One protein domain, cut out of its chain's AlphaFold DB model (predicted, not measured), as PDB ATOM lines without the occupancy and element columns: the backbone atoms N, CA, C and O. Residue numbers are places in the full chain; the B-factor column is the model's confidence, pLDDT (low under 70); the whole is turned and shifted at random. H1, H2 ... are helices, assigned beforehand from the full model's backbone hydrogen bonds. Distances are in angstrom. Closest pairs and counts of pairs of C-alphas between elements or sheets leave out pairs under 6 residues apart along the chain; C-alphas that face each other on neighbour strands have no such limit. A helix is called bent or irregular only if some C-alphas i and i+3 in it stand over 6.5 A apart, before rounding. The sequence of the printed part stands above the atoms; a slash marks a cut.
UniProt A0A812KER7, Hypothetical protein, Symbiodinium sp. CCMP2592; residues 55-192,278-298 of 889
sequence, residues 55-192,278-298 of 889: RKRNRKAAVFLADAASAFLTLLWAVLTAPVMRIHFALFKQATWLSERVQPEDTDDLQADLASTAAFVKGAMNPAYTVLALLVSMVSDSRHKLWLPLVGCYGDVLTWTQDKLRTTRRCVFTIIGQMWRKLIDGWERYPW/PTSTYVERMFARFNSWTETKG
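Overview. This is residues 55 to 192 and 278 to 298 of the 889 residues of the protein "Hypothetical protein" of Symbiodinium sp. CCMP2592 (UniProt A0A812KER7). A long bent helix, H2, crosses the middle of the domain; H5 and H7, side by side, pack near its bend, H6 packs along its first arm and H8 on its second. Residues 55 to 63 of H1 and residues 293 to 298 stick out. The printed part has 159 residues with nine named helices, H1 to H9 in order, and no named strand: all helix. It is only just compact, close to loose, with a radius of gyration of the C-alphas of 18.1 A and spans of 49 by 42 by 34 A.

Along the chain. H2, residues 68 to 94, was assigned as one helix by its hydrogen bonds but is bent: C-alphas 80 and 83 are 6.8 A apart. Its arms are H2a, residues 68 to 80, 18.2 A, and H2b, residues 83 to 94, 16.9 A. H1, residues 55 to 66, begins with C-alpha 55 at (189.453, 193.919, 254.797). H3 is residues 109 to 113, H4 117 to 120, H5 127 to 140, 19.7 A, H6 145 to 154, H7 162 to 183, 31.0 A, H8 280 to 286, and H9 288 to 291, ending with C-alpha 291 at (191.071, 196.980, 278.284). H6 is irregular: C-alphas 146 and 149 are 7.2 A apart.

Arrangement. H2a touches H6, opposite ways at a shallow tilt of 9 degrees; the closest C-alphas, of Leu 75 and Leu 150, are 6.6 A apart. H2b touches H5 with residues 83 to 87 alone, closest at the C-alphas of Pro 83 and Val 131, 6.1 A. H5 touches H7, opposite ways at a shallow tilt of 20 degrees, closest at the C-alphas of Leu 132 and Ile 176, 6.0 A. Every O i to N i+4 pair is within hydrogen-bond range in H1, H2a, H3, H5, H7 and H8, against 7 of 8 in H2b and 3 of 6 in H6; H4 and H9 are too short for such a pair.

Size, cuts and confidence. Residues 193 to 277 are not printed; C-alphas 192 and 278 are 11.2 A apart. The link H2 to H3 is long, 14 residues. Confidence is under 70 for 62 residues, among them 91 to 117 and 278 to 298.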
ATOM      1  N   ARG A  55     189.216 192.808 255.735       65.88
ATOM      2  CA  ARG A  55     189.453 193.919 254.797       65.88
ATOM      3  C   ARG A  55     188.725 195.193 255.227       65.88
ATOM      4  O   ARG A  55     189.353 196.243 255.230       65.88
ATOM      5  N   LYS A  56     187.455 195.107 255.650       63.59
ATOM      6  CA  LYS A  56     186.681 196.257 256.163       63.59
ATOM      7  C   LYS A  56     187.345 196.866 257.407       63.59
ATOM      8  O   LYS A  56     187.468 198.083 257.486       63.59
ATOM      9  N   ARG A  57     187.859 196.038 258.329       65.19
ATOM     10  CA  ARG A  57     188.644 196.472 259.504       65.19
ATOM     11  C   ARG A  57     189.965 197.130 259.111       65.19
ATOM     12  O   ARG A  57     190.228 198.231 259.572       65.19
ATOM     13  N   ASN A  58     190.756 196.516 258.228       63.22
ATOM     14  CA  ASN A  58     192.018 197.104 257.769       63.22
ATOM     15  C   ASN A  58     191.799 198.417 256.999       63.22
ATOM     16  O   ASN A  58     192.587 199.336 257.168       63.22
ATOM     17  N   ARG A  59     190.722 198.534 256.204       66.44
ATOM     18  CA  ARG A  59     190.343 199.783 255.518       66.44
ATOM     19  C   ARG A  59     189.981 200.874 256.527       66.44
ATOM     20  O   ARG A  59     190.504 201.973 256.422       66.44
ATOM     21  N   LYS A  60     189.159 200.556 257.537       64.88
ATOM     22  CA  LYS A  60     188.840 201.486 258.635       64.88
ATOM     23  C   LYS A  60     190.085 201.905 259.425       64.88
ATOM     24  O   LYS A  60     190.237 203.083 259.701       64.88
ATOM     25  N   ALA A  61     190.986 200.973 259.736       60.69
ATOM     26  CA  ALA A  61     192.239 201.272 260.430       60.69
ATOM     27  C   ALA A  61     193.196 202.126 259.581       60.69
ATOM     28  O   ALA A  61     193.856 203.002 260.123       60.69
ATOM     29  N   ALA A  62     193.251 201.911 258.262       60.47
ATOM     30  CA  ALA A  62     194.034 202.744 257.348       60.47
ATOM     31  C   ALA A  62     193.494 204.179 257.286       60.47
ATOM     32  O   ALA A  62     194.267 205.116 257.425       60.47
ATOM     33  N   VAL A  63     192.174 204.344 257.142       65.50
ATOM     34  CA  VAL A  63     191.515 205.663 257.165       65.50
ATOM     35  C   VAL A  63     191.731 206.358 258.513       65.50
ATOM     36  O   VAL A  63     192.093 207.524 258.534       65.50
ATOM     37  N   PHE A  64     191.606 205.633 259.629       66.06
ATOM     38  CA  PHE A  64     191.883 206.160 260.969       66.06
ATOM     39  C   PHE A  64     193.351 206.579 261.158       66.06
ATOM     40  O   PHE A  64     193.617 207.614 261.743       66.06
ATOM     41  N   LEU A  65     194.326 205.814 260.657       58.66
ATOM     42  CA  LEU A  65     195.748 206.171 260.782       58.66
ATOM     43  C   LEU A  65     196.212 207.234 259.772       58.66
ATOM     44  O   LEU A  65     197.284 207.806 259.958       58.66
ATOM     45  N   ALA A  66     195.442 207.473 258.707       66.25
ATOM     46  CA  ALA A  66     195.677 208.546 257.742       66.25
ATOM     47  C   ALA A  66     194.977 209.863 258.128       66.25
ATOM     48  O   ALA A  66     195.369 210.920 257.641       66.25
ATOM     49  N   ASP A  67     193.963 209.815 258.996       78.25
ATOM     50  CA  ASP A  67     193.327 211.003 259.558       78.25
ATOM     51  C   ASP A  67     194.275 211.729 260.530       78.25
ATOM     52  O   ASP A  67     194.778 211.154 261.499       78.25
ATOM     53  N   ALA A  68     194.499 213.020 260.280       77.94
ATOM     54  CA  ALA A  68     195.435 213.840 261.042       77.94
ATOM     55  C   ALA A  68     195.000 214.034 262.506       77.94
ATOM     56  O   ALA A  68     195.856 214.089 263.394       77.94
ATOM     57  N   ALA A  69     193.690 214.096 262.779       78.69
ATOM     58  CA  ALA A  69     193.172 214.211 264.142       78.69
ATOM     59  C   ALA A  69     193.392 212.906 264.922       78.69
ATOM     60  O   ALA A  69     193.954 212.916 266.017       78.69
ATOM     61  N   SER A  70     193.047 211.765 264.326       77.12
ATOM     62  CA  SER A  70     193.278 210.429 264.887       77.12
ATOM     63  C   SER A  70     194.766 210.112 265.092       77.12
ATOM     64  O   SER A  70     195.133 209.504 266.104       77.12
ATOM     65  N   ALA A  71     195.648 210.559 264.191       76.81
ATOM     66  CA  ALA A  71     197.099 210.446 264.351       76.81
ATOM     67  C   ALA A  71     197.617 211.290 265.532       76.81
ATOM     68  O   ALA A  71     198.387 210.783 266.353       76.81
ATOM     69  N   PHE A  72     197.162 212.543 265.664       85.31
ATOM     70  CA  PHE A  72     197.467 213.404 266.813       85.31
ATOM     71  C   PHE A  72     196.973 212.782 268.126       85.31
ATOM     72  O   PHE A  72     197.769 212.599 269.044       85.31
ATOM     73  N   LEU A  73     195.706 212.361 268.185       83.25
ATOM     74  CA  LEU A  73     195.102 211.689 269.341       83.25
ATOM     75  C   LEU A  73     195.854 210.414 269.742       83.25
ATOM     76  O   LEU A  73     196.037 210.161 270.930       83.25
ATOM     77  N   THR A  74     196.326 209.622 268.775       80.06
ATOM     78  CA  THR A  74     197.097 208.396 269.044       80.06
ATOM     79  C   THR A  74     198.463 208.708 269.659       80.06
ATOM     80  O   THR A  74     198.882 208.035 270.604       80.06
ATOM     81  N   LEU A  75     199.157 209.738 269.161       82.31
ATOM     82  CA  LEU A  75     200.440 210.186 269.713       82.31
ATOM     83  C   LEU A  75     200.267 210.843 271.090       82.31
ATOM     84  O   LEU A  75     201.035 210.541 272.000       82.31
ATOM     85  N   LEU A  76     199.227 211.660 271.269       88.25
ATOM     86  CA  LEU A  76     198.844 212.260 272.547       88.25
ATOM     87  C   LEU A  76     198.526 211.191 273.590       88.25
ATOM     88  O   LEU A  76     199.095 211.207 274.679       88.25
ATOM     89  N   TRP A  77     197.696 210.210 273.237       86.31
ATOM     90  CA  TRP A  77     197.416 209.067 274.097       86.31
ATOM     91  C   TRP A  77     198.700 208.320 274.473       86.31
ATOM     92  O   TRP A  77     198.905 208.031 275.648       86.31
ATOM     93  N   ALA A  78     199.599 208.051 273.520       83.12
ATOM     94  CA  ALA A  78     200.852 207.348 273.797       83.12
ATOM     95  C   ALA A  78     201.784 208.143 274.732       83.12
ATOM     96  O   ALA A  78     202.361 207.560 275.646       83.12
ATOM     97  N   VAL A  79     201.900 209.460 274.536       88.38
ATOM     98  CA  VAL A  79     202.695 210.362 275.385       88.38
ATOM     99  C   VAL A  79     202.140 210.409 276.811       88.38
ATOM    100  O   VAL A  79     202.888 210.183 277.761       88.38
ATOM    101  N   LEU A  80     200.833 210.633 276.974       88.38
ATOM    102  CA  LEU A  80     200.215 210.792 278.295       88.38
ATOM    103  C   LEU A  80     200.049 209.473 279.056       88.38
ATOM    104  O   LEU A  80     200.121 209.455 280.284       88.38
ATOM    105  N   THR A  81     199.843 208.357 278.352       86.00
ATOM    106  CA  THR A  81     199.730 207.043 279.000       86.00
ATOM    107  C   THR A  81     201.073 206.381 279.264       86.00
ATOM    108  O   THR A  81     201.127 205.532 280.143       86.00
ATOM    109  N   ALA A  82     202.171 206.760 278.600       84.12
ATOM    110  CA  ALA A  82     203.494 206.190 278.871       84.12
ATOM    111  C   ALA A  82     203.893 206.177 280.368       84.12
ATOM    112  O   ALA A  82     204.297 205.109 280.838       84.12
ATOM    113  N   PRO A  83     203.766 207.275 281.147       86.12
ATOM    114  CA  PRO A  83     204.063 207.242 282.581       86.12
ATOM    115  C   PRO A  83     203.028 206.431 283.379       86.12
ATOM    116  O   PRO A  83     203.410 205.617 284.216       86.12
ATOM    117  N   VAL A  84     201.733 206.546 283.060       84.88
ATOM    118  CA  VAL A  84     200.649 205.752 283.681       84.88
ATOM    119  C   VAL A  84     200.870 204.246 283.491       84.88
ATOM    120  O   VAL A  84     200.675 203.452 284.410       84.88
ATOM    121  N   MET A  85     201.336 203.844 282.308       79.19
ATOM    122  CA  MET A  85     201.611 202.452 281.975       79.19
ATOM    123  C   MET A  85     202.772 201.875 282.791       79.19
ATOM    124  O   MET A  85     202.789 200.665 283.001       79.19
ATOM    125  N   ARG A  86     203.706 202.692 283.303       81.06
ATOM    126  CA  ARG A  86     204.745 202.215 284.237       81.06
ATOM    127  C   ARG A  86     204.116 201.721 285.539       81.06
ATOM    128  O   ARG A  86     204.382 200.592 285.933       81.06
ATOM    129  N   ILE A  87     203.212 202.509 286.127       80.88
ATOM    130  CA  ILE A  87     202.467 202.121 287.337       80.88
ATOM    131  C   ILE A  87     201.575 200.913 287.060       80.88
ATOM    132  O   ILE A  87     201.563 199.971 287.842       80.88
ATOM    133  N   HIS A  88     200.877 200.892 285.921       76.81
ATOM    134  CA  HIS A  88     200.108 199.721 285.493       76.81
ATOM    135  C   HIS A  88     200.986 198.461 285.429       76.81
ATOM    136  O   HIS A  88     200.593 197.420 285.944       76.81
ATOM    137  N   PHE A  89     202.162 198.516 284.793       70.94
ATOM    138  CA  PHE A  89     203.053 197.355 284.700       70.94
ATOM    139  C   PHE A  89     203.653 196.952 286.045       70.94
ATOM    140  O   PHE A  89     203.786 195.754 286.274       70.94
ATOM    141  N   ALA A  90     203.964 197.904 286.924       70.88
ATOM    142  CA  ALA A  90     204.389 197.626 288.291       70.88
ATOM    143  C   ALA A  90     203.282 196.908 289.073       70.88
ATOM    144  O   ALA A  90     203.468 195.762 289.471       70.88
ATOM    145  N   LEU A  91     202.080 197.494 289.144       69.69
ATOM    146  CA  LEU A  91     200.901 196.862 289.744       69.69
ATOM    147  C   LEU A  91     200.649 195.463 289.163       69.69
ATOM    148  O   LEU A  91     200.533 194.513 289.918       69.69
ATOM    149  N   PHE A  92     200.653 195.273 287.842       66.50
ATOM    150  CA  PHE A  92     200.458 193.936 287.255       66.50
ATOM    151  C   PHE A  92     201.617 192.950 287.479       66.50
ATOM    152  O   PHE A  92     201.400 191.745 287.350       66.50
ATOM    153  N   LYS A  93     202.837 193.423 287.756       65.06
ATOM    154  CA  LYS A  93     204.004 192.577 288.057       65.06
ATOM    155  C   LYS A  93     204.100 192.243 289.553       65.06
ATOM    156  O   LYS A  93     204.653 191.200 289.879       65.06
ATOM    157  N   GLN A  94     203.610 193.123 290.432       59.41
ATOM    158  CA  GLN A  94     203.925 193.134 291.872       59.41
ATOM    159  C   GLN A  94     202.690 193.040 292.781       59.41
ATOM    160  O   GLN A  94     202.814 192.571 293.915       59.41
ATOM    161  N   ALA A  95     201.487 193.335 292.271       57.56
ATOM    162  CA  ALA A  95     200.222 192.839 292.823       57.56
ATOM    163  C   ALA A  95     200.035 191.348 292.464       57.56
ATOM    164  O   ALA A  95     199.058 190.920 291.848       57.56
ATOM    165  N   THR A  96     201.026 190.560 292.868       58.16
ATOM    166  CA  THR A  96     200.974 189.118 293.091       58.16
ATOM    167  C   THR A  96     201.151 188.887 294.592       58.16
ATOM    168  O   THR A  96     201.537 189.807 295.322       58.16
ATOM    169  N   TRP A  97     200.896 187.668 295.060       58.06
ATOM    170  CA  TRP A  97     201.175 187.286 296.447       58.06
ATOM    171  C   TRP A  97     202.651 187.533 296.780       58.06
ATOM    172  O   TRP A  97     203.511 187.315 295.924       58.06
ATOM    173  N   LEU A  98     202.957 187.958 298.011       57.53
ATOM    174  CA  LEU A  98     204.340 188.239 298.422       57.53
ATOM    175  C   LEU A  98     205.240 186.996 298.277       57.53
ATOM    176  O   LEU A  98     206.366 187.101 297.804       57.53
ATOM    177  N   SER A  99     204.687 185.805 298.532       55.53
ATOM    178  CA  SER A  99     205.318 184.495 298.300       55.53
ATOM    179  C   SER A  99     205.589 184.138 296.828       55.53
ATOM    180  O   SER A  99     206.352 183.213 296.558       55.53
ATOM    181  N   GLU A 100     204.971 184.838 295.871       58.66
ATOM    182  CA  GLU A 100     205.198 184.674 294.427       58.66
ATOM    183  C   GLU A 100     206.132 185.751 293.846       58.66
ATOM    184  O   GLU A 100     206.495 185.679 292.666       58.66
ATOM    185  N   ARG A 101     206.531 186.756 294.640       62.75
ATOM    186  CA  ARG A 101     207.456 187.804 294.191       62.75
ATOM    187  C   ARG A 101     208.857 187.215 294.016       62.75
ATOM    188  O   ARG A 101     209.360 186.472 294.853       62.75
ATOM    189  N   VAL A 102     209.494 187.554 292.898       58.06
ATOM    190  CA  VAL A 102     210.899 187.206 292.651       58.06
ATOM    191  C   VAL A 102     211.762 188.083 293.560       58.06
ATOM    192  O   VAL A 102     211.579 189.299 293.545       58.06
ATOM    193  N   GLN A 103     212.674 187.472 294.325       58.44
ATOM    194  CA  GLN A 103     213.652 188.186 295.160       58.44
ATOM    195  C   GLN A 103     214.391 189.256 294.321       58.44
ATOM    196  O   GLN A 103     214.718 188.985 293.161       58.44
ATOM    197  N   PRO A 104     214.629 190.468 294.857       53.66
ATOM    198  CA  PRO A 104     214.945 191.665 294.066       53.66
ATOM    199  C   PRO A 104     216.394 191.752 293.548       53.66
ATOM    200  O   PRO A 104     216.829 192.825 293.141       53.66
ATOM    201  N   GLU A 105     217.135 190.642 293.521       54.06
ATOM    202  CA  GLU A 105     218.596 190.576 293.312       54.06
ATOM    203  C   GLU A 105     219.100 191.128 291.953       54.06
ATOM    204  O   GLU A 105     220.302 191.279 291.772       54.06
ATOM    205  N   ASP A 106     218.201 191.462 291.016       51.94
ATOM    206  CA  ASP A 106     218.495 191.978 289.663       51.94
ATOM    207  C   ASP A 106     217.494 193.075 289.187       51.94
ATOM    208  O   ASP A 106     217.350 193.321 287.982       51.94
ATOM    209  N   THR A 107     216.712 193.710 290.077       51.03
ATOM    210  CA  THR A 107     215.652 194.666 289.665       51.03
ATOM    211  C   THR A 107     215.998 196.143 289.856       51.03
ATOM    212  O   THR A 107     216.233 196.576 290.973       51.03
ATOM    213  N   ASP A 108     215.902 196.892 288.747       56.69
ATOM    214  CA  ASP A 108     215.825 198.363 288.602       56.69
ATOM    215  C   ASP A 108     215.171 199.057 289.820       56.69
ATOM    216  O   ASP A 108     214.083 198.635 290.214       56.69
ATOM    217  N   ASP A 109     215.779 200.110 290.388       54.97
ATOM    218  CA  ASP A 109     215.428 200.675 291.715       54.97
ATOM    219  C   ASP A 109     213.932 200.997 291.868       54.97
ATOM    220  O   ASP A 109     213.284 200.649 292.854       54.97
ATOM    221  N   LEU A 110     213.334 201.556 290.812       55.56
ATOM    222  CA  LEU A 110     211.905 201.875 290.742       55.56
ATOM    223  C   LEU A 110     210.995 200.640 290.884       55.56
ATOM    224  O   LEU A 110     209.814 200.784 291.168       55.56
ATOM    225  N   GLN A 111     211.497 199.424 290.663       55.91
ATOM    226  CA  GLN A 111     210.788 198.176 290.955       55.91
ATOM    227  C   GLN A 111     211.038 197.673 292.380       55.91
ATOM    228  O   GLN A 111     210.174 196.964 292.884       55.91
ATOM    229  N   ALA A 112     212.136 198.030 293.047       56.06
ATOM    230  CA  ALA A 112     212.309 197.710 294.464       56.06
ATOM    231  C   ALA A 112     211.271 198.467 295.316       56.06
ATOM    232  O   ALA A 112     210.522 197.837 296.061       56.06
ATOM    233  N   ASP A 113     211.112 199.776 295.098       52.12
ATOM    234  CA  ASP A 113     210.130 200.605 295.823       52.12
ATOM    235  C   ASP A 113     208.675 200.175 295.563       52.12
ATOM    236  O   ASP A 113     207.824 200.187 296.451       52.12
ATOM    237  N   LEU A 114     208.380 199.732 294.336       56.03
ATOM    238  CA  LEU A 114     207.053 199.251 293.928       56.03
ATOM    239  C   LEU A 114     206.749 197.813 294.379       56.03
ATOM    240  O   LEU A 114     205.683 197.278 294.060       56.03
ATOM    241  N   ALA A 115     207.668 197.156 295.094       53.78
ATOM    242  CA  ALA A 115     207.517 195.759 295.486       53.78
ATOM    243  C   ALA A 115     206.444 195.523 296.560       53.78
ATOM    244  O   ALA A 115     206.031 194.374 296.720       53.78
ATOM    245  N   SER A 116     205.967 196.558 297.264       65.06
ATOM    246  CA  SER A 116     204.909 196.453 298.277       65.06
ATOM    247  C   SER A 116     203.672 197.283 297.927       65.06
ATOM    248  O   SER A 116     203.765 198.402 297.428       65.06
ATOM    249  N   THR A 117     202.489 196.759 298.260       66.44
ATOM    250  CA  THR A 117     201.219 197.507 298.248       66.44
ATOM    251  C   THR A 117     201.244 198.692 299.215       66.44
ATOM    252  O   THR A 117     200.574 199.691 298.962       66.44
ATOM    253  N   ALA A 118     202.065 198.622 300.265       71.12
ATOM    254  CA  ALA A 118     202.248 199.686 301.247       71.12
ATOM    255  C   ALA A 118     202.801 200.991 300.642       71.12
ATOM    256  O   ALA A 118     202.388 202.084 301.036       71.12
ATOM    257  N   ALA A 119     203.613 200.895 299.581       75.56
ATOM    258  CA  ALA A 119     204.107 202.062 298.851       75.56
ATOM    259  C   ALA A 119     202.968 202.951 298.320       75.56
ATOM    260  O   ALA A 119     203.132 204.162 298.253       75.56
ATOM    261  N   PHE A 120     201.794 202.388 297.997       75.81
ATOM    262  CA  PHE A 120     200.627 203.161 297.547       75.81
ATOM    263  C   PHE A 120     199.860 203.858 298.687       75.81
ATOM    264  O   PHE A 120     199.070 204.761 298.412       75.81
ATOM    265  N   VAL A 121     200.086 203.482 299.948       78.12
ATOM    266  CA  VAL A 121     199.456 204.122 301.119       78.12
ATOM    267  C   VAL A 121     200.267 205.336 301.571       78.12
ATOM    268  O   VAL A 121     199.705 206.403 301.817       78.12
ATOM    269  N   LYS A 122     201.599 205.213 301.610       74.12
ATOM    270  CA  LYS A 122     202.517 206.317 301.928       74.12
ATOM    271  C   LYS A 122     202.437 207.423 300.873       74.12
ATOM    272  O   LYS A 122     203.017 207.289 299.800       74.12
ATOM    273  N   GLY A 123     201.796 208.550 301.193       69.81
ATOM    274  CA  GLY A 123     201.567 209.655 300.247       69.81
ATOM    275  C   GLY A 123     202.808 210.090 299.451       69.81
ATOM    276  O   GLY A 123     202.759 210.135 298.227       69.81
ATOM    277  N   ALA A 124     203.946 210.316 300.115       68.00
ATOM    278  CA  ALA A 124     205.189 210.721 299.445       68.00
ATOM    279  C   ALA A 124     205.866 209.606 298.613       68.00
ATOM    280  O   ALA A 124     206.602 209.913 297.679       68.00
ATOM    281  N   MET A 125     205.620 208.331 298.935       75.56
ATOM    282  CA  MET A 125     206.195 207.171 298.229       75.56
ATOM    283  C   MET A 125     205.261 206.606 297.151       75.56
ATOM    284  O   MET A 125     205.695 205.823 296.305       75.56
ATOM    285  N   ASN A 126     203.980 206.988 297.160       83.81
ATOM    286  CA  ASN A 126     203.004 206.455 296.228       83.81
ATOM    287  C   ASN A 126     203.352 206.918 294.803       83.81
ATOM    288  O   ASN A 126     203.296 208.112 294.489       83.81
ATOM    289  N   PRO A 127     203.657 205.981 293.887       83.94
ATOM    290  CA  PRO A 127     204.158 206.303 292.553       83.94
ATOM    291  C   PRO A 127     203.139 207.066 291.703       83.94
ATOM    292  O   PRO A 127     203.511 207.718 290.723       83.94
ATOM    293  N   ALA A 128     201.851 206.994 292.060       88.06
ATOM    294  CA  ALA A 128     200.810 207.783 291.435       88.06
ATOM    295  C   ALA A 128     201.049 209.281 291.639       88.06
ATOM    296  O   ALA A 128     200.812 210.012 290.683       88.06
ATOM    297  N   TYR A 129     201.589 209.730 292.781       88.38
ATOM    298  CA  TYR A 129     201.996 211.128 292.965       88.38
ATOM    299  C   TYR A 129     203.160 211.508 292.052       88.38
ATOM    300  O   TYR A 129     203.090 212.547 291.405       88.38
ATOM    301  N   THR A 130     204.173 210.653 291.882       87.94
ATOM    302  CA  THR A 130     205.281 210.913 290.942       87.94
ATOM    303  C   THR A 130     204.783 211.087 289.504       87.94
ATOM    304  O   THR A 130     205.198 212.007 288.797       87.94
ATOM    305  N   VAL A 131     203.851 210.239 289.053       90.06
ATOM    306  CA  VAL A 131     203.233 210.381 287.721       90.06
ATOM    307  C   VAL A 131     202.261 211.561 287.657       90.06
ATOM    308  O   VAL A 131     202.176 212.206 286.615       90.06
ATOM    309  N   LEU A 132     201.562 211.882 288.745       91.31
ATOM    310  CA  LEU A 132     200.694 213.053 288.839       91.31
ATOM    311  C   LEU A 132     201.516 214.339 288.697       91.31
ATOM    312  O   LEU A 132     201.234 215.126 287.799       91.31
ATOM    313  N   ALA A 133     202.577 214.508 289.488       90.56
ATOM    314  CA  ALA A 133     203.506 215.636 289.416       90.56
ATOM    315  C   ALA A 133     204.113 215.792 288.010       90.56
ATOM    316  O   ALA A 133     204.187 216.901 287.486       90.56
ATOM    317  N   LEU A 134     204.456 214.679 287.353       91.81
ATOM    318  CA  LEU A 134     204.955 214.652 285.974       91.81
ATOM    319  C   LEU A 134     203.903 215.068 284.925       91.81
ATOM    320  O   LEU A 134     204.242 215.667 283.907       91.81
ATOM    321  N   LEU A 135     202.622 214.765 285.145       93.00
ATOM    322  CA  LEU A 135     201.530 215.259 284.297       93.00
ATOM    323  C   LEU A 135     201.241 216.742 284.575       93.00
ATOM    324  O   LEU A 135     200.947 217.496 283.652       93.00
ATOM    325  N   VAL A 136     201.375 217.183 285.825       92.44
ATOM    326  CA  VAL A 136     201.208 218.585 286.239       92.44
ATOM    327  C   VAL A 136     202.341 219.465 285.708       92.44
ATOM    328  O   VAL A 136     202.076 220.589 285.275       92.44
ATOM    329  N   SER A 137     203.583 218.966 285.660       92.62
ATOM    330  CA  SER A 137     204.700 219.667 285.015       92.62
ATOM    331  C   SER A 137     204.479 219.795 283.508       92.62
ATOM    332  O   SER A 137     204.729 220.860 282.958       92.62
ATOM    333  N   MET A 138     203.917 218.777 282.845       93.62
ATOM    334  CA  MET A 138     203.533 218.856 281.428       93.62
ATOM    335  C   MET A 138     202.447 219.900 281.135       93.62
ATOM    336  O   MET A 138     202.445 220.469 280.045       93.62
ATOM    337  N   VAL A 139     201.527 220.146 282.073       93.06
ATOM    338  CA  VAL A 139     200.511 221.210 281.957       93.06
ATOM    339  C   VAL A 139     201.095 222.582 282.301       93.06
ATOM    340  O   VAL A 139     200.722 223.561 281.669       93.06
ATOM    341  N   SER A 140     202.011 222.651 283.274       92.69
ATOM    342  CA  SER A 140     202.653 223.901 283.723       92.69
ATOM    343  C   SER A 140     203.786 224.387 282.803       92.69
ATOM    344  O   SER A 140     204.158 225.553 282.878       92.69
ATOM    345  N   ASP A 141     204.378 223.504 281.993       94.25
ATOM    346  CA  ASP A 141     205.454 223.816 281.048       94.25
ATOM    347  C   ASP A 141     205.150 223.215 279.669       94.25
ATOM    348  O   ASP A 141     205.304 222.017 279.410       94.25
ATOM    349  N   SER A 142     204.770 224.087 278.738       92.88
ATOM    350  CA  SER A 142     204.534 223.746 277.333       92.88
ATOM    351  C   SER A 142     205.790 223.245 276.601       92.88
ATOM    352  O   SER A 142     205.671 222.628 275.542       92.88
ATOM    353  N   ARG A 143     206.992 223.437 277.165       93.69
ATOM    354  CA  ARG A 143     208.276 222.943 276.629       93.69
ATOM    355  C   ARG A 143     208.754 221.654 277.306       93.69
ATOM    356  O   ARG A 143     209.854 221.177 277.011       93.69
ATOM    357  N   HIS A 144     207.939 221.054 278.178       94.44
ATOM    358  CA  HIS A 144     208.318 219.864 278.932       94.44
ATOM    359  C   HIS A 144     208.753 218.711 278.010       94.44
ATOM    360  O   HIS A 144     208.075 218.370 277.039       94.44
ATOM    361  N   LYS A 145     209.867 218.043 278.341       91.94
ATOM    362  CA  LYS A 145     210.550 217.064 277.462       91.94
ATOM    363  C   LYS A 145     209.672 215.891 276.999       91.94
ATOM    364  O   LYS A 145     209.947 215.291 275.964       91.94
ATOM    365  N   LEU A 146     208.605 215.559 277.727       89.69
ATOM    366  CA  LEU A 146     207.652 214.519 277.312       89.69
ATOM    367  C   LEU A 146     206.782 214.920 276.111       89.69
ATOM    368  O   LEU A 146     206.255 214.036 275.439       89.69
ATOM    369  N   TRP A 147     206.682 216.211 275.782       92.00
ATOM    370  CA  TRP A 147     206.004 216.685 274.575       92.00
ATOM    371  C   TRP A 147     206.808 216.451 273.287       92.00
ATOM    372  O   TRP A 147     206.215 216.466 272.210       92.00
ATOM    373  N   LEU A 148     208.117 216.157 273.363       87.44
ATOM    374  CA  LEU A 148     209.005 215.994 272.196       87.44
ATOM    375  C   LEU A 148     208.457 215.095 271.060       87.44
ATOM    376  O   LEU A 148     208.604 215.486 269.902       87.44
ATOM    377  N   PRO A 149     207.794 213.942 271.312       85.81
ATOM    378  CA  PRO A 149     207.194 213.122 270.251       85.81
ATOM    379  C   PRO A 149     206.100 213.832 269.442       85.81
ATOM    380  O   PRO A 149     205.939 213.552 268.254       85.81
ATOM    381  N   LEU A 150     205.343 214.728 270.081       85.56
ATOM    382  CA  LEU A 150     204.316 215.548 269.438       85.56
ATOM    383  C   LEU A 150     204.927 216.807 268.824       85.56
ATOM    384  O   LEU A 150     204.599 217.125 267.685       85.56
ATOM    385  N   VAL A 151     205.848 217.472 269.528       87.88
ATOM    386  CA  VAL A 151     206.520 218.688 269.046       87.88
ATOM    387  C   VAL A 151     207.273 218.420 267.744       87.88
ATOM    388  O   VAL A 151     207.080 219.129 266.760       87.88
ATOM    389  N   GLY A 152     208.010 217.307 267.665       80.19
ATOM    390  CA  GLY A 152     208.682 216.878 266.433       80.19
ATOM    391  C   GLY A 152     207.750 216.495 265.270       80.19
ATOM    392  O   GLY A 152     208.239 216.277 264.165       80.19
ATOM    393  N   CYS A 153     206.433 216.398 265.491       81.62
ATOM    394  CA  CYS A 153     205.434 216.118 264.448       81.62
ATOM    395  C   CYS A 153     204.501 217.309 264.146       81.62
ATOM    396  O   CYS A 153     203.898 217.332 263.074       81.62
ATOM    397  N   TYR A 154     204.335 218.252 265.080       86.94
ATOM    398  CA  TYR A 154     203.287 219.281 265.024       86.94
ATOM    399  C   TYR A 154     203.747 220.698 265.412       86.94
ATOM    400  O   TYR A 154     202.903 221.588 265.455       86.94
ATOM    401  N   GLY A 155     205.041 220.914 265.672       90.38
ATOM    402  CA  GLY A 155     205.576 222.190 266.167       90.38
ATOM    403  C   GLY A 155     205.407 222.356 267.679       90.38
ATOM    404  O   GLY A 155     204.879 221.470 268.353       90.38
ATOM    405  N   ASP A 156     205.864 223.483 268.226       93.19
ATOM    406  CA  ASP A 156     205.785 223.768 269.665       93.19
ATOM    407  C   ASP A 156     204.339 223.747 270.171       93.19
ATOM    408  O   ASP A 156     203.422 224.151 269.457       93.19
ATOM    409  N   VAL A 157     204.126 223.306 271.416       93.25
ATOM    410  CA  VAL A 157     202.784 223.021 271.961       93.25
ATOM    411  C   VAL A 157     201.819 224.199 271.795       93.25
ATOM    412  O   VAL A 157     200.704 224.007 271.319       93.25
ATOM    413  N   LEU A 158     202.254 225.425 272.103       93.31
ATOM    414  CA  LEU A 158     201.412 226.627 272.008       93.31
ATOM    415  C   LEU A 158     201.170 227.114 270.564       93.31
ATOM    416  O   LEU A 158     200.341 227.992 270.349       93.31
ATOM    417  N   THR A 159     201.850 226.536 269.567       94.44
ATOM    418  CA  THR A 159     201.602 226.799 268.134       94.44
ATOM    419  C   THR A 159     200.554 225.861 267.528       94.44
ATOM    420  O   THR A 159     200.175 226.012 266.365       94.44
ATOM    421  N   TRP A 160     200.064 224.879 268.294       95.44
ATOM    422  CA  TRP A 160     199.027 223.962 267.831       95.44
ATOM    423  C   TRP A 160     197.682 224.673 267.632       95.44
ATOM    424  O   TRP A 160     197.385 225.705 268.232       95.44
ATOM    425  N   THR A 161     196.821 224.085 266.797       96.62
ATOM    426  CA  THR A 161     195.449 224.574 266.628       96.62
ATOM    427  C   THR A 161     194.683 224.510 267.951       96.62
ATOM    428  O   THR A 161     194.929 223.633 268.781       96.62
ATOM    429  N   GLN A 162     193.710 225.406 268.130       95.94
ATOM    430  CA  GLN A 162     192.896 225.457 269.349       95.94
ATOM    431  C   GLN A 162     192.248 224.101 269.666       95.94
ATOM    432  O   GLN A 162     192.356 223.641 270.794       95.94
ATOM    433  N   ASP A 163     191.705 223.396 268.671       94.69
ATOM    434  CA  ASP A 163     191.172 222.034 268.841       94.69
ATOM    435  C   ASP A 163     192.181 221.072 269.486       94.69
ATOM    436  O   ASP A 163     191.849 220.368 270.438       94.69
ATOM    437  N   LYS A 164     193.435 221.074 269.013       95.19
ATOM    438  CA  LYS A 164     194.512 220.241 269.571       95.19
ATOM    439  C   LYS A 164     194.845 220.647 271.000       95.19
ATOM    440  O   LYS A 164     195.001 219.767 271.837       95.19
ATOM    441  N   LEU A 165     194.930 221.948 271.282       96.88
ATOM    442  CA  LEU A 165     195.202 222.477 272.620       96.88
ATOM    443  C   LEU A 165     194.106 222.090 273.624       96.88
ATOM    444  O   LEU A 165     194.422 221.535 274.677       96.88
ATOM    445  N   ARG A 166     192.832 222.293 273.265       96.06
ATOM    446  CA  ARG A 166     191.659 221.922 274.075       96.06
ATOM    447  C   ARG A 166     191.613 220.416 274.332       96.06
ATOM    448  O   ARG A 166     191.530 219.974 275.477       96.06
ATOM    449  N   THR A 167     191.793 219.613 273.280       94.25
ATOM    450  CA  THR A 167     191.930 218.153 273.386       94.25
ATOM    451  C   THR A 167     193.097 217.741 274.281       94.25
ATOM    452  O   THR A 167     192.926 216.864 275.129       94.25
ATOM    453  N   THR A 168     194.269 218.363 274.145       95.88
ATOM    454  CA  THR A 168     195.434 218.087 274.992       95.88
ATOM    455  C   THR A 168     195.129 218.385 276.448       95.88
ATOM    456  O   THR A 168     195.241 217.472 277.268       95.88
ATOM    457  N   ARG A 169     194.677 219.602 276.767       95.44
ATOM    458  CA  ARG A 169     194.284 220.003 278.122       95.44
ATOM    459  C   ARG A 169     193.283 219.005 278.704       95.44
ATOM    460  O   ARG A 169     193.578 218.354 279.708       95.44
ATOM    461  N   ARG A 170     192.152 218.792 278.026       93.44
ATOM    462  CA  ARG A 170     191.097 217.871 278.466       93.44
ATOM    463  C   ARG A 170     191.615 216.449 278.701       93.44
ATOM    464  O   ARG A 170     191.262 215.840 279.713       93.44
ATOM    465  N   CYS A 171     192.454 215.910 277.816       93.12
ATOM    466  CA  CYS A 171     193.046 214.582 277.991       93.12
ATOM    467  C   CYS A 171     193.999 214.508 279.190       93.12
ATOM    468  O   CYS A 171     193.944 213.518 279.921       93.12
ATOM    469  N   VAL A 172     194.837 215.525 279.425       94.19
ATOM    470  CA  VAL A 172     195.749 215.530 280.581       94.19
ATOM    471  C   VAL A 172     194.963 215.616 281.886       94.19
ATOM    472  O   VAL A 172     195.156 214.766 282.751       94.19
ATOM    473  N   PHE A 173     194.013 216.548 281.999       93.94
ATOM    474  CA  PHE A 173     193.133 216.661 283.169       93.94
ATOM    475  C   PHE A 173     192.338 215.367 283.424       93.94
ATOM    476  O   PHE A 173     192.313 214.879 284.553       93.94
ATOM    477  N   THR A 174     191.819 214.727 282.367       91.19
ATOM    478  CA  THR A 174     191.148 213.412 282.449       91.19
ATOM    479  C   THR A 174     192.045 212.318 283.030       91.19
ATOM    480  O   THR A 174     191.546 211.398 283.685       91.19
ATOM    481  N   ILE A 175     193.356 212.372 282.780       91.00
ATOM    482  CA  ILE A 175     194.317 211.405 283.317       91.00
ATOM    483  C   ILE A 175     194.725 211.792 284.743       91.00
ATOM    484  O   ILE A 175     194.699 210.917 285.598       91.00
ATOM    485  N   ILE A 176     194.995 213.071 285.030       93.19
ATOM    486  CA  ILE A 176     195.252 213.605 286.385       93.19
ATOM    487  C   ILE A 176     194.126 213.188 287.345       93.19
ATOM    488  O   ILE A 176     194.380 212.516 288.345       93.19
ATOM    489  N   GLY A 177     192.870 213.489 286.998       92.12
ATOM    490  CA  GLY A 177     191.707 213.154 287.821       92.12
ATOM    491  C   GLY A 177     191.483 211.646 287.974       92.12
ATOM    492  O   GLY A 177     191.121 211.190 289.056       92.12
ATOM    493  N   GLN A 178     191.753 210.843 286.935       89.62
ATOM    494  CA  GLN A 178     191.698 209.379 287.054       89.62
ATOM    495  C   GLN A 178     192.809 208.812 287.931       89.62
ATOM    496  O   GLN A 178     192.529 207.919 288.726       89.62
ATOM    497  N   MET A 179     194.045 209.289 287.777       89.44
ATOM    498  CA  MET A 179     195.193 208.855 288.573       89.44
ATOM    499  C   MET A 179     194.933 209.120 290.051       89.44
ATOM    500  O   MET A 179     195.009 208.193 290.854       89.44
ATOM    501  N   TRP A 180     194.528 210.345 290.390       92.19
ATOM    502  CA  TRP A 180     194.218 210.713 291.765       92.19
ATOM    503  C   TRP A 180     193.036 209.913 292.332       92.19
ATOM    504  O   TRP A 180     193.200 209.200 293.323       92.19
ATOM    505  N   ARG A 181     191.873 209.910 291.662       87.88
ATOM    506  CA  ARG A 181     190.670 209.219 292.170       87.88
ATOM    507  C   ARG A 181     190.852 207.703 292.311       87.88
ATOM    508  O   ARG A 181     190.203 207.092 293.151       87.88
ATOM    509  N   LYS A 182     191.694 207.072 291.484       83.31
ATOM    510  CA  LYS A 182     191.846 205.603 291.462       83.31
ATOM    511  C   LYS A 182     193.054 205.067 292.218       83.31
ATOM    512  O   LYS A 182     193.011 203.922 292.658       83.31
ATOM    513  N   LEU A 183     194.141 205.830 292.295       85.88
ATOM    514  CA  LEU A 183     195.430 205.350 292.799       85.88
ATOM    515  C   LEU A 183     195.972 206.184 293.966       85.88
ATOM    516  O   LEU A 183     197.017 205.829 294.494       85.88
ATOM    517  N   ILE A 184     195.258 207.234 294.386       88.75
ATOM    518  CA  ILE A 184     195.586 208.052 295.563       88.75
ATOM    519  C   ILE A 184     194.408 208.032 296.550       88.75
ATOM    520  O   ILE A 184     194.472 207.322 297.546       88.75
ATOM    521  N   ASP A 185     193.280 208.678 296.231       87.50
ATOM    522  CA  ASP A 185     192.127 208.827 297.147       87.50
ATOM    523  C   ASP A 185     191.538 207.488 297.640       87.50
ATOM    524  O   ASP A 185     191.088 207.387 298.778       87.50
ATOM    525  N   GLY A 186     191.577 206.431 296.823       84.69
ATOM    526  CA  GLY A 186     191.171 205.089 297.256       84.69
ATOM    527  C   GLY A 186     192.104 204.462 298.306       84.69
ATOM    528  O   GLY A 186     191.643 203.709 299.159       84.69
ATOM    529  N   TRP A 187     193.399 204.778 298.267       85.88
ATOM    530  CA  TRP A 187     194.407 204.265 299.205       85.88
ATOM    531  C   TRP A 187     194.505 205.116 300.482       85.88
ATOM    532  O   TRP A 187     194.866 204.596 301.532       85.88
ATOM    533  N   GLU A 188     194.057 206.377 300.442       86.62
ATOM    534  CA  GLU A 188     193.853 207.235 301.626       86.62
ATOM    535  C   GLU A 188     192.610 206.848 302.471       86.62
ATOM    536  O   GLU A 188     192.210 207.586 303.377       86.62
ATOM    537  N   ARG A 189     191.969 205.702 302.200       87.88
ATOM    538  CA  ARG A 189     190.751 205.219 302.881       87.88
ATOM    539  C   ARG A 189     190.988 203.896 303.600       87.88
ATOM    540  O   ARG A 189     191.881 203.129 303.254       87.88
ATOM    541  N   TYR A 190     190.144 203.601 304.585       89.31
ATOM    542  CA  TYR A 190     190.088 202.263 305.173       89.31
ATOM    543  C   TYR A 190     189.594 201.241 304.126       89.31
ATOM    544  O   TYR A 190     188.697 201.581 303.341       89.31
ATOM    545  N   PRO A 191     190.195 200.034 304.063       88.19
ATOM    546  CA  PRO A 191     191.111 199.467 305.059       88.19
ATOM    547  C   PRO A 191     192.580 199.904 304.933       88.19
ATOM    548  O   PRO A 191     193.319 199.798 305.906       88.19
ATOM    549  N   TRP A 192     193.006 200.421 303.779       87.00
ATOM    550  CA  TRP A 192     194.417 200.664 303.441       87.00
ATOM    551  C   TRP A 192     195.161 201.599 304.393       87.00
ATOM    552  O   TRP A 192     196.344 201.382 304.634       87.00
ATOM    553  N   PRO A 278     195.589 193.540 295.319       55.88
ATOM    554  CA  PRO A 278     194.712 194.117 294.309       55.88
ATOM    555  C   PRO A 278     194.587 193.133 293.142       55.88
ATOM    556  O   PRO A 278     195.490 193.022 292.315       55.88
ATOM    557  N   THR A 279     193.495 192.360 293.112       53.56
ATOM    558  CA  THR A 279     193.355 191.244 292.164       53.56
ATOM    559  C   THR A 279     193.579 191.716 290.733       53.56
ATOM    560  O   THR A 279     193.233 192.847 290.384       53.56
ATOM    561  N   SER A 280     194.077 190.836 289.861       47.41
ATOM    562  CA  SER A 280     194.178 191.145 288.431       47.41
ATOM    563  C   SER A 280     192.846 191.662 287.874       47.41
ATOM    564  O   SER A 280     192.861 192.598 287.091       47.41
ATOM    565  N   THR A 281     191.703 191.171 288.367       42.31
ATOM    566  CA  THR A 281     190.355 191.694 288.086       42.31
ATOM    567  C   THR A 281     190.123 193.127 288.584       42.31
ATOM    568  O   THR A 281     189.506 193.916 287.876       42.31
ATOM    569  N   TYR A 282     190.583 193.498 289.783       49.91
ATOM    570  CA  TYR A 282     190.503 194.874 290.292       49.91
ATOM    571  C   TYR A 282     191.371 195.824 289.458       49.91
ATOM    572  O   TYR A 282     190.885 196.867 289.020       49.91
ATOM    573  N   VAL A 283     192.610 195.436 289.142       52.66
ATOM    574  CA  VAL A 283     193.489 196.233 288.271       52.66
ATOM    575  C   VAL A 283     192.910 196.294 286.843       52.66
ATOM    576  O   VAL A 283     192.782 197.380 286.276       52.66
ATOM    577  N   GLU A 284     192.424 195.177 286.285       47.44
ATOM    578  CA  GLU A 284     191.723 195.135 284.991       47.44
ATOM    579  C   GLU A 284     190.450 196.000 284.984       47.44
ATOM    580  O   GLU A 284     190.168 196.605 283.950       47.44
ATOM    581  N   ARG A 285     189.724 196.125 286.110       46.72
ATOM    582  CA  ARG A 285     188.569 197.031 286.287       46.72
ATOM    583  C   ARG A 285     188.986 198.499 286.362       46.72
ATOM    584  O   ARG A 285     188.398 199.332 285.671       46.72
ATOM    585  N   MET A 286     190.028 198.824 287.123       46.69
ATOM    586  CA  MET A 286     190.553 200.192 287.228       46.69
ATOM    587  C   MET A 286     191.059 200.723 285.884       46.69
ATOM    588  O   MET A 286     190.809 201.885 285.538       46.69
ATOM    589  N   PHE A 287     191.648 199.843 285.073       47.69
ATOM    590  CA  PHE A 287     192.066 200.118 283.700       47.69
ATOM    591  C   PHE A 287     191.065 199.614 282.633       47.69
ATOM    592  O   PHE A 287     191.399 199.579 281.450       47.69
ATOM    593  N   ALA A 288     189.805 199.300 282.978       39.41
ATOM    594  CA  ALA A 288     188.850 198.662 282.050       39.41
ATOM    595  C   ALA A 288     188.554 199.480 280.785       39.41
ATOM    596  O   ALA A 288     188.333 198.922 279.712       39.41
ATOM    597  N   ARG A 289     188.595 200.817 280.877       40.06
ATOM    598  CA  ARG A 289     188.455 201.699 279.704       40.06
ATOM    599  C   ARG A 289     189.624 201.584 278.714       40.06
ATOM    600  O   ARG A 289     189.419 201.873 277.542       40.06
ATOM    601  N   PHE A 290     190.797 201.131 279.158       39.16
ATOM    602  CA  PHE A 290     191.919 200.757 278.290       39.16
ATOM    603  C   PHE A 290     191.788 199.298 277.806       39.16
ATOM    604  O   PHE A 290     192.087 199.002 276.650       39.16
ATOM    605  N   ASN A 291     191.259 198.393 278.642       34.19
ATOM    606  CA  ASN A 291     191.071 196.980 278.284       34.19
ATOM    607  C   ASN A 291     189.923 196.712 277.297       34.19
ATOM    608  O   ASN A 291     190.014 195.743 276.540       34.19
ATOM    609  N   SER A 292     188.898 197.570 277.212       38.69
ATOM    610  CA  SER A 292     187.758 197.395 276.288       38.69
ATOM    611  C   SER A 292     188.151 197.367 274.801       38.69
ATOM    612  O   SER A 292     187.409 196.850 273.968       38.69
ATOM    613  N   TRP A 293     189.350 197.855 274.457       32.50
ATOM    614  CA  TRP A 293     189.942 197.749 273.117       32.50
ATOM    615  C   TRP A 293     190.580 196.373 272.842       32.50
ATOM    616  O   TRP A 293     190.842 196.023 271.689       32.50
ATOM    617  N   THR A 294     190.829 195.578 273.885       36.44
ATOM    618  CA  THR A 294     191.440 194.238 273.813       36.44
ATOM    619  C   THR A 294     190.425 193.106 274.008       36.44
ATOM    620  O   THR A 294     190.644 191.991 273.526       36.44
ATOM    621  N   GLU A 295     189.278 193.392 274.629       36.41
ATOM    622  CA  GLU A 295     188.190 192.443 274.887       36.41
ATOM    623  C   GLU A 295     187.333 192.151 273.642       36.41
ATOM    624  O   GLU A 295     186.163 192.514 273.533       36.41
ATOM    625  N   THR A 296     187.894 191.397 272.696       38.00
ATOM    626  CA  THR A 296     187.078 190.623 271.743       38.00
ATOM    627  C   THR A 296     187.162 189.138 272.078       38.00
ATOM    628  O   THR A 296     188.253 188.584 272.187       38.00
ATOM    629  N   LYS A 297     185.995 188.494 272.248       37.31
ATOM    630  CA  LYS A 297     185.858 187.103 272.722       37.31
ATOM    631  C   LYS A 297     186.779 186.138 271.954       37.31
ATOM    632  O   LYS A 297     186.565 185.853 270.777       37.31
ATOM    633  N   GLY A 298     187.795 185.630 272.649       54.91
ATOM    634  CA  GLY A 298     188.822 184.724 272.133       54.91
ATOM    635  C   GLY A 298     190.034 184.670 273.077       54.91
ATOM    636  O   GLY A 298     190.123 185.478 274.001       54.91
TER     637      GLY A 298